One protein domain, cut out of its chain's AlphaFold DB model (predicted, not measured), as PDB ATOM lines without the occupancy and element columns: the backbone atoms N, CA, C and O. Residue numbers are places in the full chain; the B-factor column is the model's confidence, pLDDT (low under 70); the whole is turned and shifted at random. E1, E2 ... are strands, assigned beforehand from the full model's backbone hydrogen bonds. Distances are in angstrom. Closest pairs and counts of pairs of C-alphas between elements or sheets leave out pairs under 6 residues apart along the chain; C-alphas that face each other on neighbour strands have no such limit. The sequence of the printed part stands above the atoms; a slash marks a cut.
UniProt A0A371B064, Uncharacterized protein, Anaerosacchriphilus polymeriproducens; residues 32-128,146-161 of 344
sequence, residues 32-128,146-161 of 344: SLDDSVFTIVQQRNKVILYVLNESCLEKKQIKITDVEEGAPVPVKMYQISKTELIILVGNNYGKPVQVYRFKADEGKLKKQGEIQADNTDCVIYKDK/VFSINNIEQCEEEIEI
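What this domain is: This is residues 32 to 128 and 146 to 161 of the 344 residues of an uncharacterized protein of Anaerosacchriphilus polymeriproducens (UniProt A0A371B064). Three layers of strands are stacked one over the next: a sheet of three strands, E1 to E3, covers one face of a sheet of four, E4 to E7, and the small bent hairpin of E9 and E10 lies over the other face. The four-stranded sheet is the middle layer, and the end of E10 reaches away from it. The printed part has 113 residues with no named helix and ten strands, E1 to E10 in that order; it is all strand, and its sheets, in the orders E1 E2 E3, E4 E5 E6 E7 and E9 E10, are antiparallel. The whole is compact, with a radius of gyration of the C-alphas of 14.5 A, and flat, spanning 48 by 34 by 17 A.

How they stand to each other: Start with E1, residues 36 to 43, E2, residues 46 to 53, and E3, residues 59 to 66: they form a meander, each strand the antiparallel neighbour of the one before. Look for N 39 and O 50, 3.0 A apart, and N 49 and O 62, 2.8 A, both within hydrogen-bond range. E4, residues 75 to 81, E5, residues 84 to 89, E6, residues 97 to 105, and E7, residues 108 to 117, form a second, strongly twisted meander. Its pairs within hydrogen-bond range include N 78 and O 86, 2.8 A, N 87 and O 100, 2.8 A, and N 99 and O 115, 2.9 A. These two sheets are face to face, their best planes 16 degrees apart; the closest C-alphas of E1 and E4 are those of Ile 40 and Val 75, 7.3 A. E8, residues 123 to 125, pairs with no named strand. E9, residues 146 to 148, and E10, residues 151 to 161, are a hairpin, with N 146 and O 157 2.9 A apart. Their sheet is face to face with the four-stranded one and completes a stack of sheets, three sheets face to face in turn. The closest C-alphas of E7 and E10 are those of Ile 115 and Glu 153, 6.0 A.

Where its parts are: Find C-alpha 36 at (61.374, 41.110, 100.190), where E1 begins its 21.0 A. E6 covers 25.7 A, and E7 runs 26.5 A from C-alpha 108 at (71.941, 44.474, 96.304). E10 bends by 67 degrees at residue 154 and ends at C-alpha 161, (51.168, 49.174, 63.125).

The domain as a whole: The C-alphas of Leu 57 and Glu 160, the two farthest apart, are 48.3 A apart. Residues 129 to 145 are not printed; C-alphas 128 and 146 are 6.5 A apart across the cut. Of the links that are printed whole, none is long. The mean pLDDT of the printed part is 78.4; residues 32 to 38, 52 to 58, 70 to 72, 91 to 96 and 118 to 120 are under 70.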
ATOM      1  N   SER A  32      66.653  40.094  98.537       64.31
ATOM      2  CA  SER A  32      66.182  38.884  97.857       64.31
ATOM      3  C   SER A  32      64.811  39.222  97.279       64.31
ATOM      4  O   SER A  32      63.994  39.754  98.025       64.31
ATOM      5  N   LEU A  33      64.542  38.989  95.987       62.44
ATOM      6  CA  LEU A  33      63.194  39.284  95.473       62.44
ATOM      7  C   LEU A  33      62.138  38.270  95.940       62.44
ATOM      8  O   LEU A  33      60.958  38.530  95.748       62.44
ATOM      9  N   ASP A  34      62.555  37.149  96.533       60.03
ATOM     10  CA  ASP A  34      61.640  36.130  97.057       60.03
ATOM     11  C   ASP A  34      61.139  36.485  98.467       60.03
ATOM     12  O   ASP A  34      59.974  36.268  98.772       60.03
ATOM     13  N   ASP A  35      61.999  37.085  99.299       62.72
ATOM     14  CA  ASP A  35      61.725  37.322 100.731       62.72
ATOM     15  C   ASP A  35      61.551  38.817 101.059       62.72
ATOM     16  O   ASP A  35      61.502  39.235 102.220       62.72
ATOM     17  N   SER A  36      61.548  39.669 100.029       61.47
ATOM     18  CA  SER A  36      61.374  41.110 100.190       61.47
ATOM     19  C   SER A  36      60.067  41.575  99.580       61.47
ATOM     20  O   SER A  36      59.688  41.181  98.482       61.47
ATOM     21  N   VAL A  37      59.420  42.509 100.262       64.62
ATOM     22  CA  VAL A  37      58.274  43.231  99.725       64.62
ATOM     23  C   VAL A  37      58.778  44.457  98.978       64.62
ATOM     24  O   VAL A  37      59.570  45.245  99.504       64.62
ATOM     25  N   PHE A  38      58.270  44.657  97.767       69.12
ATOM     26  CA  PHE A  38      58.568  45.819  96.941       69.12
ATOM     27  C   PHE A  38      57.354  46.742  96.880       69.12
ATOM     28  O   PHE A  38      56.261  46.312  96.526       69.12
ATOM     29  N   THR A  39      57.547  48.024  97.184       71.38
ATOM     30  CA  THR A  39      56.566  49.066  96.849       71.38
ATOM     31  C   THR A  39      57.255  50.213  96.133       71.38
ATOM     32  O   THR A  39      58.423  50.507  96.401       71.38
ATOM     33  N   ILE A  40      56.544  50.884  95.235       73.12
ATOM     34  CA  ILE A  40      57.048  52.070  94.551       73.12
ATOM     35  C   ILE A  40      56.228  53.275  94.974       73.12
ATOM     36  O   ILE A  40      55.003  53.253  94.961       73.12
ATOM     37  N   VAL A  41      56.939  54.336  95.335       70.75
ATOM     38  CA  VAL A  41      56.363  55.572  95.842       70.75
ATOM     39  C   VAL A  41      56.905  56.736  95.040       70.75
ATOM     40  O   VAL A  41      58.121  56.887  94.888       70.75
ATOM     41  N   GLN A  42      56.013  57.606  94.587       73.06
ATOM     42  CA  GLN A  42      56.411  58.922  94.127       73.06
ATOM     43  C   GLN A  42      56.505  59.870  95.323       73.06
ATOM     44  O   GLN A  42      55.510  60.191  95.953       73.06
ATOM     45  N   GLN A  43      57.701  60.377  95.605       77.44
ATOM     46  CA  GLN A  43      57.907  61.459  96.561       77.44
ATOM     47  C   GLN A  43      58.109  62.764  95.811       77.44
ATOM     48  O   GLN A  43      59.166  62.907  95.213       77.44
ATOM     49  N   ARG A  44      57.168  63.712  95.901       79.88
ATOM     50  CA  ARG A  44      57.212  65.103  95.385       79.88
ATOM     51  C   ARG A  44      57.788  65.286  93.962       79.88
ATOM     52  O   ARG A  44      57.032  65.630  93.066       79.88
ATOM     53  N   ASN A  45      59.089  65.065  93.767       83.38
ATOM     54  CA  ASN A  45      59.860  65.194  92.527       83.38
ATOM     55  C   ASN A  45      60.713  63.951  92.153       83.38
ATOM     56  O   ASN A  45      61.667  64.066  91.388       83.38
ATOM     57  N   LYS A  46      60.454  62.768  92.721       86.12
ATOM     58  CA  LYS A  46      61.200  61.530  92.418       86.12
ATOM     59  C   LYS A  46      60.367  60.273  92.628       86.12
ATOM     60  O   LYS A  46      59.488  60.243  93.484       86.12
ATOM     61  N   VAL A  47      60.717  59.204  91.920       82.94
ATOM     62  CA  VAL A  47      60.172  57.855  92.128       82.94
ATOM     63  C   VAL A  47      61.178  57.017  92.915       82.94
ATOM     64  O   VAL A  47      62.366  56.967  92.583       82.94
ATOM     65  N   ILE A  48      60.718  56.371  93.985       81.75
ATOM     66  CA  ILE A  48      61.526  55.547  94.888       81.75
ATOM     67  C   ILE A  48      60.923  54.154  94.991       81.75
ATOM     68  O   ILE A  48      59.765  54.003  95.364       81.75
ATOM     69  N   LEU A  49      61.750  53.139  94.764       83.25
ATOM     70  CA  LEU A  49      61.463  51.763  95.137       83.25
ATOM     71  C   LEU A  49      61.887  51.538  96.588       83.25
ATOM     72  O   LEU A  49      63.052  51.723  96.957       83.25
ATOM     73  N   TYR A  50      60.938  51.125  97.409       76.25
ATOM     74  CA  TYR A  50      61.178  50.600  98.739       76.25
ATOM     75  C   TYR A  50      61.268  49.085  98.665       76.25
ATOM     76  O   TYR A  50      60.386  48.429  98.121       76.25
ATOM     77  N   VAL A  51      62.330  48.557  99.258       75.19
ATOM     78  CA  VAL A  51      62.509  47.134  99.522       75.19
ATOM     79  C   VAL A  51      62.369  46.945 101.022       75.19
ATOM     80  O   VAL A  51      63.118  47.565 101.783       75.19
ATOM     81  N   LEU A  52      61.405  46.142 101.445       68.38
ATOM     82  CA  LEU A  52      61.122  45.840 102.844       68.38
ATOM     83  C   LEU A  52      61.415  44.358 103.105       68.38
ATOM     84  O   LEU A  52      61.232  43.552 102.200       68.38
ATOM     85  N   ASN A  53      61.844  43.982 104.313       64.62
ATOM     86  CA  ASN A  53      61.789  42.562 104.701       64.62
ATOM     87  C   ASN A  53      60.337  42.103 104.897       64.62
ATOM     88  O   ASN A  53      59.433  42.929 105.017       64.62
ATOM     89  N   GLU A  54      60.138  40.793 105.040       58.56
ATOM     90  CA  GLU A  54      58.845  40.180 105.384       58.56
ATOM     91  C   GLU A  54      58.154  40.846 106.589       58.56
ATOM     92  O   GLU A  54      56.941  41.036 106.591       58.56
ATOM     93  N   SER A  55      58.920  41.266 107.607       55.62
ATOM     94  CA  SER A  55      58.367  41.947 108.793       55.62
ATOM     95  C   SER A  55      57.990  43.418 108.567       55.62
ATOM     96  O   SER A  55      57.389  44.035 109.445       55.62
ATOM     97  N   CYS A  56      58.362  44.002 107.423       57.56
ATOM     98  CA  CYS A  56      58.191  45.414 107.066       57.56
ATOM     99  C   CYS A  56      58.834  46.433 108.028       57.56
ATOM    100  O   CYS A  56      58.568  47.634 107.936       57.56
ATOM    101  N   LEU A  57      59.695  45.981 108.944       56.44
ATOM    102  CA  LEU A  57      60.385  46.837 109.913       56.44
ATOM    103  C   LEU A  57      61.666  47.435 109.336       56.44
ATOM    104  O   LEU A  57      62.016  48.580 109.634       56.44
ATOM    105  N   GLU A  58      62.363  46.675 108.495       58.66
ATOM    106  CA  GLU A  58      63.564  47.148 107.819       58.66
ATOM    107  C   GLU A  58      63.224  47.579 106.403       58.66
ATOM    108  O   GLU A  58      62.569  46.851 105.661       58.66
ATOM    109  N   LYS A  59      63.699  48.768 106.019       72.81
ATOM    110  CA  LYS A  59      63.473  49.323 104.687       72.81
ATOM    111  C   LYS A  59      64.761  49.794 104.042       72.81
ATOM    112  O   LYS A  59      65.563  50.502 104.653       72.81
ATOM    113  N   LYS A  60      64.910  49.482 102.761       81.31
ATOM    114  CA  LYS A  60      65.926  50.039 101.873       81.31
ATOM    115  C   LYS A  60      65.241  50.857 100.787       81.31
ATOM    116  O   LYS A  60      64.306  50.391 100.152       81.31
ATOM    117  N   GLN A  61      65.716  52.079 100.580       83.94
ATOM    118  CA  GLN A  61      65.212  52.980  99.545       83.94
ATOM    119  C   GLN A  61      66.162  52.995  98.354       83.94
ATOM    120  O   GLN A  61      67.375  53.134  98.522       83.94
ATOM    121  N   ILE A  62      65.602  52.891  97.155       84.75
ATOM    122  CA  ILE A  62      66.327  52.955  95.891       84.75
ATOM    123  C   ILE A  62      65.639  54.012  95.037       84.75
ATOM    124  O   ILE A  62      64.484  53.857  94.652       84.75
ATOM    125  N   LYS A  63      66.337  55.116  94.760       90.12
ATOM    126  CA  LYS A  63      65.843  56.126  93.819       90.12
ATOM    127  C   LYS A  63      65.844  55.521  92.413       90.12
ATOM    128  O   LYS A  63      66.886  55.042  91.970       90.12
ATOM    129  N   ILE A  64      64.694  55.557  91.745       87.62
ATOM    130  CA  ILE A  64      64.519  55.082  90.369       87.62
ATOM    131  C   ILE A  64      64.865  56.206  89.395       87.62
ATOM    132  O   ILE A  64      65.816  56.080  88.628       87.62
ATOM    133  N   THR A  65      64.140  57.322  89.486       88.81
ATOM    134  CA  THR A  65      64.302  58.490  88.609       88.81
ATOM    135  C   THR A  65      63.765  59.760  89.276       88.81
ATOM    136  O   THR A  65      63.053  59.683  90.284       88.81
ATOM    137  N   ASP A  66      64.146  60.922  88.751       88.06
ATOM    138  CA  ASP A  66      63.512  62.202  89.081       88.06
ATOM    139  C   ASP A  66      62.271  62.397  88.203       88.06
ATOM    140  O   ASP A  66      62.237  61.945  87.063       88.06
ATOM    141  N   VAL A  67      61.251  63.069  88.731       82.12
ATOM    142  CA  VAL A  67      60.016  63.389  88.001       82.12
ATOM    143  C   VAL A  67      59.616  64.839  88.235       82.12
ATOM    144  O   VAL A  67      60.049  65.475  89.197       82.12
ATOM    145  N   GLU A  68      58.781  65.366  87.343       80.62
ATOM    146  CA  GLU A  68      58.240  66.718  87.459       80.62
ATOM    147  C   GLU A  68      57.450  66.890  88.769       80.62
ATOM    148  O   GLU A  68      56.679  66.018  89.175       80.62
ATOM    149  N   GLU A  69      57.672  68.010  89.458       78.69
ATOM    150  CA  GLU A  69      57.049  68.266  90.754       78.69
ATOM    151  C   GLU A  69      55.527  68.412  90.626       78.69
ATOM    152  O   GLU A  69      55.027  69.179  89.807       78.69
ATOM    153  N   GLY A  70      54.780  67.698  91.474       65.81
ATOM    154  CA  GLY A  70      53.320  67.828  91.577       65.81
ATOM    155  C   GLY A  70      52.515  67.085  90.505       65.81
ATOM    156  O   GLY A  70      51.291  67.023  90.607       65.81
ATOM    157  N   ALA A  71      53.173  66.478  89.517       67.25
ATOM    158  CA  ALA A  71      52.537  65.666  88.487       67.25
ATOM    159  C   ALA A  71      52.520  64.185  88.930       67.25
ATOM    160  O   ALA A  71      53.596  63.602  89.041       67.25
ATOM    161  N   PRO A  72      51.362  63.548  89.200       66.44
ATOM    162  CA  PRO A  72      51.316  62.143  89.618       66.44
ATOM    163  C   PRO A  72      51.775  61.230  88.484       66.44
ATOM    164  O   PRO A  72      51.173  61.233  87.423       66.44
ATOM    165  N   VAL A  73      52.827  60.455  88.679       70.94
ATOM    166  CA  VAL A  73      53.417  59.627  87.638       70.94
ATOM    167  C   VAL A  73      52.915  58.192  87.772       70.94
ATOM    168  O   VAL A  73      53.120  57.588  88.827       70.94
ATOM    169  N   PRO A  74      52.292  57.612  86.729       70.50
ATOM    170  CA  PRO A  74      51.913  56.211  86.767       70.50
ATOM    171  C   PRO A  74      53.177  55.351  86.791       70.50
ATOM    172  O   PRO A  74      54.070  55.508  85.957       70.50
ATOM    173  N   VAL A  75      53.250  54.431  87.747       73.38
ATOM    174  CA  VAL A  75      54.363  53.491  87.872       73.38
ATOM    175  C   VAL A  75      53.821  52.070  87.859       73.38
ATOM    176  O   VAL A  75      52.886  51.753  88.595       73.38
ATOM    177  N   LYS A  76      54.416  51.207  87.032       73.94
ATOM    178  CA  LYS A  76      54.158  49.763  87.032       73.94
ATOM    179  C   LYS A  76      55.449  49.016  87.342       73.94
ATOM    180  O   LYS A  76      56.535  49.450  86.963       73.94
ATOM    181  N   MET A  77      55.331  47.886  88.019       80.62
ATOM    182  CA  MET A  77      56.456  47.026  88.369       80.62
ATOM    183  C   MET A  77      56.139  45.597  87.965       80.62
ATOM    184  O   MET A  77      55.056  45.101  88.262       80.62
ATOM    185  N   TYR A  78      57.107  44.944  87.339       76.88
ATOM    186  CA  TYR A  78      57.032  43.548  86.943       76.88
ATOM    187  C   TYR A  78      58.216  42.803  87.542       76.88
ATOM    188  O   TYR A  78      59.368  43.196  87.349       76.88
ATOM    189  N   GLN A  79      57.936  41.716  88.252       79.25
ATOM    190  CA  GLN A  79      58.962  40.779  88.681       79.25
ATOM    191  C   GLN A  79      59.143  39.717  87.604       79.25
ATOM    192  O   GLN A  79      58.217  38.977  87.294       79.25
ATOM    193  N   ILE A  80      60.336  39.676  87.013       77.25
ATOM    194  CA  ILE A  80      60.655  38.782  85.890       77.25
ATOM    195  C   ILE A  80      61.203  37.455  86.396       77.25
ATOM    196  O   ILE A  80      60.958  36.396  85.829       77.25
ATOM    197  N   SER A  81      61.979  37.512  87.472       76.56
ATOM    198  CA  SER A  81      62.560  36.342  88.109       76.56
ATOM    199  C   SER A  81      62.753  36.607  89.596       76.56
ATOM    200  O   SER A  81      62.510  37.708  90.090       76.56
ATOM    201  N   LYS A  82      63.289  35.619  90.311       75.19
ATOM    202  CA  LYS A  82      63.741  35.751  91.708       75.19
ATOM    203  C   LYS A  82      64.828  36.813  91.908       75.19
ATOM    204  O   LYS A  82      65.170  37.172  93.032       75.19
ATOM    205  N   THR A  83      65.419  37.299  90.815       81.06
ATOM    206  CA  THR A  83      66.499  38.287  90.862       81.06
ATOM    207  C   THR A  83      66.294  39.473  89.938       81.06
ATOM    208  O   THR A  83      67.145  40.349  89.940       81.06
ATOM    209  N   GLU A  84      65.210  39.573  89.167       84.19
ATOM    210  CA  GLU A  84      65.041  40.659  88.197       84.19
ATOM    211  C   GLU A  84      63.694  41.370  88.304       84.19
ATOM    212  O   GLU A  84      62.643  40.737  88.391       84.19
ATOM    213  N   LEU A  85      63.754  42.702  88.246       85.50
ATOM    214  CA  LEU A  85      62.603  43.598  88.222       85.50
ATOM    215  C   LEU A  85      62.674  44.498  86.987       85.50
ATOM    216  O   LEU A  85      63.740  45.014  86.643       85.50
ATOM    217  N   ILE A  86      61.523  44.750  86.378       85.00
ATOM    218  CA  ILE A  86      61.316  45.819  85.405       85.00
ATOM    219  C   ILE A  86      60.380  46.845  86.035       85.00
ATOM    220  O   ILE A  86      59.325  46.495  86.559       85.00
ATOM    221  N   ILE A  87      60.773  48.114  86.005       84.62
ATOM    222  CA  ILE A  87      59.975  49.226  86.519       84.62
ATOM    223  C   ILE A  87      59.693  50.180  85.369       84.62
ATOM    224  O   ILE A  87      60.619  50.700  84.754       84.62
ATOM    225  N   LEU A  88      58.413  50.420  85.114       81.25
ATOM    226  CA  LEU A  88      57.942  51.445  84.198       81.25
ATOM    227  C   LEU A  88      57.610  52.689  84.994       81.25
ATOM    228  O   LEU A  88      56.807  52.629  85.921       81.25
ATOM    229  N   VAL A  89      58.183  53.811  84.602       81.25
ATOM    230  CA  VAL A  89      57.822  55.122  85.117       81.25
ATOM    231  C   VAL A  89      57.263  55.899  83.944       81.25
ATOM    232  O   VAL A  89      58.000  56.275  83.035       81.25
ATOM    233  N   GLY A  90      55.947  56.081  83.921       73.19
ATOM    234  CA  GLY A  90      55.320  56.907  82.902       73.19
ATOM    235  C   GLY A  90      55.722  58.368  83.032       73.19
ATOM    236  O   GLY A  90      56.421  58.778  83.952       73.19
ATOM    237  N   ASN A  91      55.248  59.188  82.114       63.88
ATOM    238  CA  ASN A  91      55.204  60.622  82.320       63.88
ATOM    239  C   ASN A  91      53.778  61.079  82.036       63.88
ATOM    240  O   ASN A  91      53.112  60.553  81.143       63.88
ATOM    241  N   ASN A  92      53.290  62.062  82.788       53.78
ATOM    242  CA  ASN A  92      52.021  62.683  82.432       53.78
ATOM    243  C   ASN A  92      52.149  63.390  81.075       53.78
ATOM    244  O   ASN A  92      53.218  63.905  80.737       53.78
ATOM    245  N   TYR A  93      51.031  63.464  80.347       52.81
ATOM    246  CA  TYR A  93      50.876  64.274  79.131       52.81
ATOM    247  C   TYR A  93      51.600  63.756  77.876       52.81
ATOM    248  O   TYR A  93      52.282  64.524  77.201       52.81
ATOM    249  N   GLY A  94      51.455  62.468  77.541       52.03
ATOM    250  CA  GLY A  94      51.933  61.927  76.254       52.03
ATOM    251  C   GLY A  94      53.456  61.940  76.087       52.03
ATOM    252  O   GLY A  94      53.964  61.871  74.973       52.03
ATOM    253  N   LYS A  95      54.192  62.068  77.197       59.47
ATOM    254  CA  LYS A  95      55.651  61.999  77.228       59.47
ATOM    255  C   LYS A  95      56.109  60.539  77.367       59.47
ATOM    256  O   LYS A  95      55.383  59.734  77.947       59.47
ATOM    257  N   PRO A  96      57.331  60.216  76.916       64.94
ATOM    258  CA  PRO A  96      57.838  58.850  76.927       64.94
ATOM    259  C   PRO A  96      57.846  58.192  78.320       64.94
ATOM    260  O   PRO A  96      58.300  58.812  79.290       64.94
ATOM    261  N   VAL A  97      57.394  56.939  78.415       76.38
ATOM    262  CA  VAL A  97      57.619  56.041  79.557       76.38
ATOM    263  C   VAL A  97      59.105  55.685  79.634       76.38
ATOM    264  O   VAL A  97      59.728  55.280  78.651       76.38
ATOM    265  N   GLN A  98      59.680  55.806  80.825       86.19
ATOM    266  CA  GLN A  98      61.014  55.307  81.132       86.19
ATOM    267  C   GLN A  98      60.910  53.879  81.665       86.19
ATOM    268  O   GLN A  98      60.185  53.613  82.625       86.19
ATOM    269  N   VAL A  99      61.646  52.954  81.053       87.00
ATOM    270  CA  VAL A  99      61.698  51.551  81.472       87.00
ATOM    271  C   VAL A  99      63.049  51.261  82.093       87.00
ATOM    272  O   VAL A  99      64.086  51.437  81.459       87.00
ATOM    273  N   TYR A 100      63.037  50.772  83.326       89.94
ATOM    274  CA  TYR A 100      64.226  50.461  84.102       89.94
ATOM    275  C   TYR A 100      64.317  48.971  84.374       89.94
ATOM    276  O   TYR A 100      63.389  48.392  84.936       89.94
ATOM    277  N   ARG A 101      65.471  48.367  84.084       90.62
ATOM    278  CA  ARG A 101      65.776  47.011  84.546       90.62
ATOM    279  C   ARG A 101      66.628  47.046  85.797       90.62
ATOM    280  O   ARG A 101      67.637  47.748  85.853       90.62
ATOM    281  N   PHE A 102      66.272  46.217  86.765       89.62
ATOM    282  CA  PHE A 102      67.035  45.983  87.977       89.62
ATOM    283  C   PHE A 102      67.336  44.500  88.146       89.62
ATOM    284  O   PHE A 102      66.490  43.656  87.867       89.62
ATOM    285  N   LYS A 103      68.531  44.195  88.655       89.00
ATOM    286  CA  LYS A 103      68.930  42.845  89.052       89.00
ATOM    287  C   LYS A 103      69.423  42.834  90.495       89.00
ATOM    288  O   LYS A 103      70.244  43.670  90.881       89.00
ATOM    289  N   ALA A 104      68.883  41.929  91.296       85.38
ATOM    290  CA  ALA A 104      69.325  41.628  92.642       85.38
ATOM    291  C   ALA A 104      70.529  40.691  92.546       85.38
ATOM    292  O   ALA A 104      70.433  39.579  92.039       85.38
ATOM    293  N   ASP A 105      71.674  41.175  93.009       83.88
ATOM    294  CA  ASP A 105      72.938  40.456  92.998       83.88
ATOM    295  C   ASP A 105      73.666  40.717  94.321       83.88
ATOM    296  O   ASP A 105      73.791  41.868  94.759       83.88
ATOM    297  N   GLU A 106      74.078  39.646  95.000       81.38
ATOM    298  CA  GLU A 106      74.750  39.691  96.310       81.38
ATOM    299  C   GLU A 106      73.995  40.523  97.377       81.38
ATOM    300  O   GLU A 106      74.581  41.294  98.144       81.38
ATOM    301  N   GLY A 107      72.659  40.426  97.411       72.06
ATOM    302  CA  GLY A 107      71.816  41.187  98.344       72.06
ATOM    303  C   GLY A 107      71.692  42.682  98.012       72.06
ATOM    304  O   GLY A 107      71.226  43.477  98.840       72.06
ATOM    305  N   LYS A 108      72.108  43.107  96.812       81.12
ATOM    306  CA  LYS A 108      71.941  44.474  96.304       81.12
ATOM    307  C   LYS A 108      71.147  44.464  95.008       81.12
ATOM    308  O   LYS A 108      71.531  43.823  94.045       81.12
ATOM    309  N   LEU A 109      70.100  45.276  94.950       84.00
ATOM    310  CA  LEU A 109      69.413  45.574  93.703       84.00
ATOM    311  C   LEU A 109      70.173  46.675  92.949       84.00
ATOM    312  O   LEU A 109      70.351  47.776  93.479       84.00
ATOM    313  N   LYS A 110      70.659  46.369  91.745       88.81
ATOM    314  CA  LYS A 110      71.404  47.285  90.870       88.81
ATOM    315  C   LYS A 110      70.619  47.516  89.583       88.81
ATOM    316  O   LYS A 110      70.078  46.569  89.022       88.81
ATOM    317  N   LYS A 111      70.594  48.754  89.090       90.94
ATOM    318  CA  LYS A 111      70.076  49.069  87.752       90.94
ATOM    319  C   LYS A 111      70.984  48.430  86.692       90.94
ATOM    320  O   LYS A 111      72.202  48.450  86.853       90.94
ATOM    321  N   GLN A 112      70.402  47.812  85.671       90.94
ATOM    322  CA  GLN A 112      71.105  47.083  84.604       90.94
ATOM    323  C   GLN A 112      70.844  47.647  83.207       90.94
ATOM    324  O   GLN A 112      71.524  47.251  82.274       90.94
ATOM    325  N   GLY A 113      69.861  48.533  83.061       89.00
ATOM    326  CA  GLY A 113      69.560  49.196  81.800       89.00
ATOM    327  C   GLY A 113      68.440  50.211  81.973       89.00
ATOM    328  O   GLY A 113      67.710  50.186  82.975       89.00
ATOM    329  N   GLU A 114      68.327  51.105  81.001       91.69
ATOM    330  CA  GLU A 114      67.224  52.050  80.859       91.69
ATOM    331  C   GLU A 114      66.913  52.254  79.383       91.69
ATOM    332  O   GLU A 114      67.826  52.438  78.582       91.69
ATOM    333  N   ILE A 115      65.629  52.279  79.044       88.19
ATOM    334  CA  ILE A 115      65.172  52.793  77.755       88.19
ATOM    335  C   ILE A 115      64.083  53.831  77.944       88.19
ATOM    336  O   ILE A 115      63.350  53.834  78.934       88.19
ATOM    337  N   GLN A 116      63.972  54.692  76.945       84.69
ATOM    338  CA  GLN A 116      62.876  55.624  76.789       84.69
ATOM    339  C   GLN A 116      61.965  55.092  75.680       84.69
ATOM    340  O   GLN A 116      62.418  54.878  74.557       84.69
ATOM    341  N   ALA A 117      60.701  54.843  76.008       73.44
ATOM    342  CA  ALA A 117      59.674  54.426  75.065       73.44
ATOM    343  C   ALA A 117      58.664  55.557  74.884       73.44
ATOM    344  O   ALA A 117      58.193  56.092  75.880       73.44
ATOM    345  N   ASP A 118      58.304  55.916  73.652       68.69
ATOM    346  CA  ASP A 118      57.495  57.108  73.319       68.69
ATOM    347  C   ASP A 118      55.995  56.998  73.678       68.69
ATOM    348  O   ASP A 118      55.120  57.473  72.958       68.69
ATOM    349  N   ASN A 119      55.676  56.297  74.759       65.56
ATOM    350  CA  ASN A 119      54.449  55.531  74.899       65.56
ATOM    351  C   ASN A 119      53.876  55.591  76.324       65.56
ATOM    352  O   ASN A 119      54.586  56.007  77.233       65.56
ATOM    353  N   THR A 120      52.613  55.175  76.506       62.50
ATOM    354  CA  THR A 120      51.888  55.132  77.796       62.50
ATOM    355  C   THR A 120      51.730  53.737  78.426       62.50
ATOM    356  O   THR A 120      51.366  53.655  79.602       62.50
ATOM    357  N   ASP A 121      51.982  52.641  77.700       72.06
ATOM    358  CA  ASP A 121      51.822  51.279  78.225       72.06
ATOM    359  C   ASP A 121      52.726  50.234  77.553       72.06
ATOM    360  O   ASP A 121      52.920  50.248  76.345       72.06
ATOM    361  N   CYS A 122      53.230  49.254  78.298       81.00
ATOM    362  CA  CYS A 122      53.991  48.149  77.718       81.00
ATOM    363  C   CYS A 122      53.681  46.834  78.430       81.00
ATOM    364  O   CYS A 122      53.234  46.817  79.582       81.00
ATOM    365  N   VAL A 123      53.933  45.731  77.731       84.62
ATOM    366  CA  VAL A 123      53.703  44.383  78.250       84.62
ATOM    367  C   VAL A 123      54.973  43.566  78.209       84.62
ATOM    368  O   VAL A 123      55.824  43.724  77.335       84.62
ATOM    369  N   ILE A 124      55.079  42.665  79.173       84.75
ATOM    370  CA  ILE A 124      56.161  41.704  79.254       84.75
ATOM    371  C   ILE A 124      55.580  40.333  78.977       84.75
ATOM    372  O   ILE A 124      54.562  39.956  79.553       84.75
ATOM    373  N   TYR A 125      56.235  39.601  78.089       87.75
ATOM    374  CA  TYR A 125      55.884  38.229  77.794       87.75
ATOM    375  C   TYR A 125      57.146  37.414  77.568       87.75
ATOM    376  O   TYR A 125      57.999  37.783  76.757       87.75
ATOM    377  N   LYS A 126      57.263  36.300  78.301       86.62
ATOM    378  CA  LYS A 126      58.492  35.499  78.369       86.62
ATOM    379  C   LYS A 126      59.692  36.405  78.701       86.62
ATOM    380  O   LYS A 126      59.636  37.186  79.646       86.62
ATOM    381  N   ASP A 127      60.774  36.312  77.937       88.25
ATOM    382  CA  ASP A 127      61.992  37.106  78.095       88.25
ATOM    383  C   ASP A 127      61.969  38.424  77.301       88.25
ATOM    384  O   ASP A 127      63.021  39.047  77.132       88.25
ATOM    385  N   LYS A 128      60.801  38.857  76.805       91.75
ATOM    386  CA  LYS A 128      60.659  40.026  75.932       91.75
ATOM    387  C   LYS A 128      59.791  41.119  76.550       91.75
ATOM    388  O   LYS A 128      58.777  40.864  77.198       91.75
ATOM    389  N   VAL A 146      60.260  45.395  70.167       92.00
ATOM    390  CA  VAL A 146      60.535  44.219  70.986       92.00
ATOM    391  C   VAL A 146      61.966  44.297  71.486       92.00
ATOM    392  O   VAL A 146      62.913  44.426  70.708       92.00
ATOM    393  N   PHE A 147      62.119  44.207  72.799       92.00
ATOM    394  CA  PHE A 147      63.405  44.220  73.475       92.00
ATOM    395  C   PHE A 147      63.577  42.927  74.260       92.00
ATOM    396  O   PHE A 147      62.640  42.462  74.909       92.00
ATOM    397  N   SER A 148      64.785  42.371  74.278       91.88
ATOM    398  CA  SER A 148      65.115  41.323  75.241       91.88
ATOM    399  C   SER A 148      65.264  41.927  76.624       91.88
ATOM    400  O   SER A 148      66.007  42.887  76.814       91.88
ATOM    401  N   ILE A 149      64.624  41.327  77.626       87.50
ATOM    402  CA  ILE A 149      64.790  41.740  79.022       87.50
ATOM    403  C   ILE A 149      66.260  41.617  79.442       87.50
ATOM    404  O   ILE A 149      66.751  42.413  80.238       87.50
ATOM    405  N   ASN A 150      67.009  40.681  78.858       86.19
ATOM    406  CA  ASN A 150      68.428  40.520  79.160       86.19
ATOM    407  C   ASN A 150      69.293  41.674  78.633       86.19
ATOM    408  O   ASN A 150      70.365  41.915  79.192       86.19
ATOM    409  N   ASN A 151      68.824  42.397  77.613       90.00
ATOM    410  CA  ASN A 151      69.501  43.545  77.022       90.00
ATOM    411  C   ASN A 151      68.484  44.572  76.493       90.00
ATOM    412  O   ASN A 151      68.312  44.727  75.284       90.00
ATOM    413  N   ILE A 152      67.802  45.270  77.407       88.69
ATOM    414  CA  ILE A 152      66.718  46.186  77.018       88.69
ATOM    415  C   ILE A 152      67.199  47.384  76.196       88.69
ATOM    416  O   ILE A 152      66.383  48.025  75.560       88.69
ATOM    417  N   GLU A 153      68.498  47.689  76.179       89.31
ATOM    418  CA  GLU A 153      69.054  48.854  75.478       89.31
ATOM    419  C   GLU A 153      69.115  48.668  73.954       89.31
ATOM    420  O   GLU A 153      69.287  49.638  73.216       89.31
ATOM    421  N   GLN A 154      68.948  47.434  73.466       90.00
ATOM    422  CA  GLN A 154      68.960  47.117  72.044       90.00
ATOM    423  C   GLN A 154      67.594  46.598  71.591       90.00
ATOM    424  O   GLN A 154      67.126  45.557  72.050       90.00
ATOM    425  N   CYS A 155      66.979  47.314  70.649       91.75
ATOM    426  CA  CYS A 155      65.775  46.849  69.966       91.75
ATOM    427  C   CYS A 155      66.124  45.629  69.102       91.75
ATOM    428  O   CYS A 155      67.035  45.697  68.273       91.75
ATOM    429  N   GLU A 156      65.423  44.518  69.313       94.38
ATOM    430  CA  GLU A 156      65.613  43.284  68.547       94.38
ATOM    431  C   GLU A 156      64.708  43.236  67.316       94.38
ATOM    432  O   GLU A 156      65.089  42.675  66.290       94.38
ATOM    433  N   GLU A 157      63.513  43.822  67.418       92.81
ATOM    434  CA  GLU A 157      62.503  43.780  66.367       92.81
ATOM    435  C   GLU A 157      61.580  45.005  66.413       92.81
ATOM    436  O   GLU A 157      61.218  45.492  67.484       92.81
ATOM    437  N   GLU A 158      61.165  45.470  65.233       91.81
ATOM    438  CA  GLU A 158      60.148  46.507  65.056       91.81
ATOM    439  C   GLU A 158      59.005  45.963  64.187       91.81
ATOM    440  O   GLU A 158      59.234  45.468  63.083       91.81
ATOM    441  N   ILE A 159      57.768  46.069  64.672       89.25
ATOM    442  CA  ILE A 159      56.550  45.617  63.990       89.25
ATOM    443  C   ILE A 159      55.712  46.855  63.680       89.25
ATOM    444  O   ILE A 159      55.215  47.504  64.597       89.25
ATOM    445  N   GLU A 160      55.560  47.202  62.404       88.00
ATOM    446  CA  GLU A 160      54.769  48.370  61.989       88.00
ATOM    447  C   GLU A 160      53.268  48.149  62.259       88.00
ATOM    448  O   GLU A 160      52.718  47.083  61.973       88.00
ATOM    449  N   ILE A 161      52.603  49.165  62.812       84.62
ATOM    450  CA  ILE A 161      51.168  49.174  63.125       84.62
ATOM    451  C   ILE A 161      50.512  50.458  62.606       84.62
ATOM    452  O   ILE A 161      51.169  51.475  62.387       84.62
TER     453      ILE A 161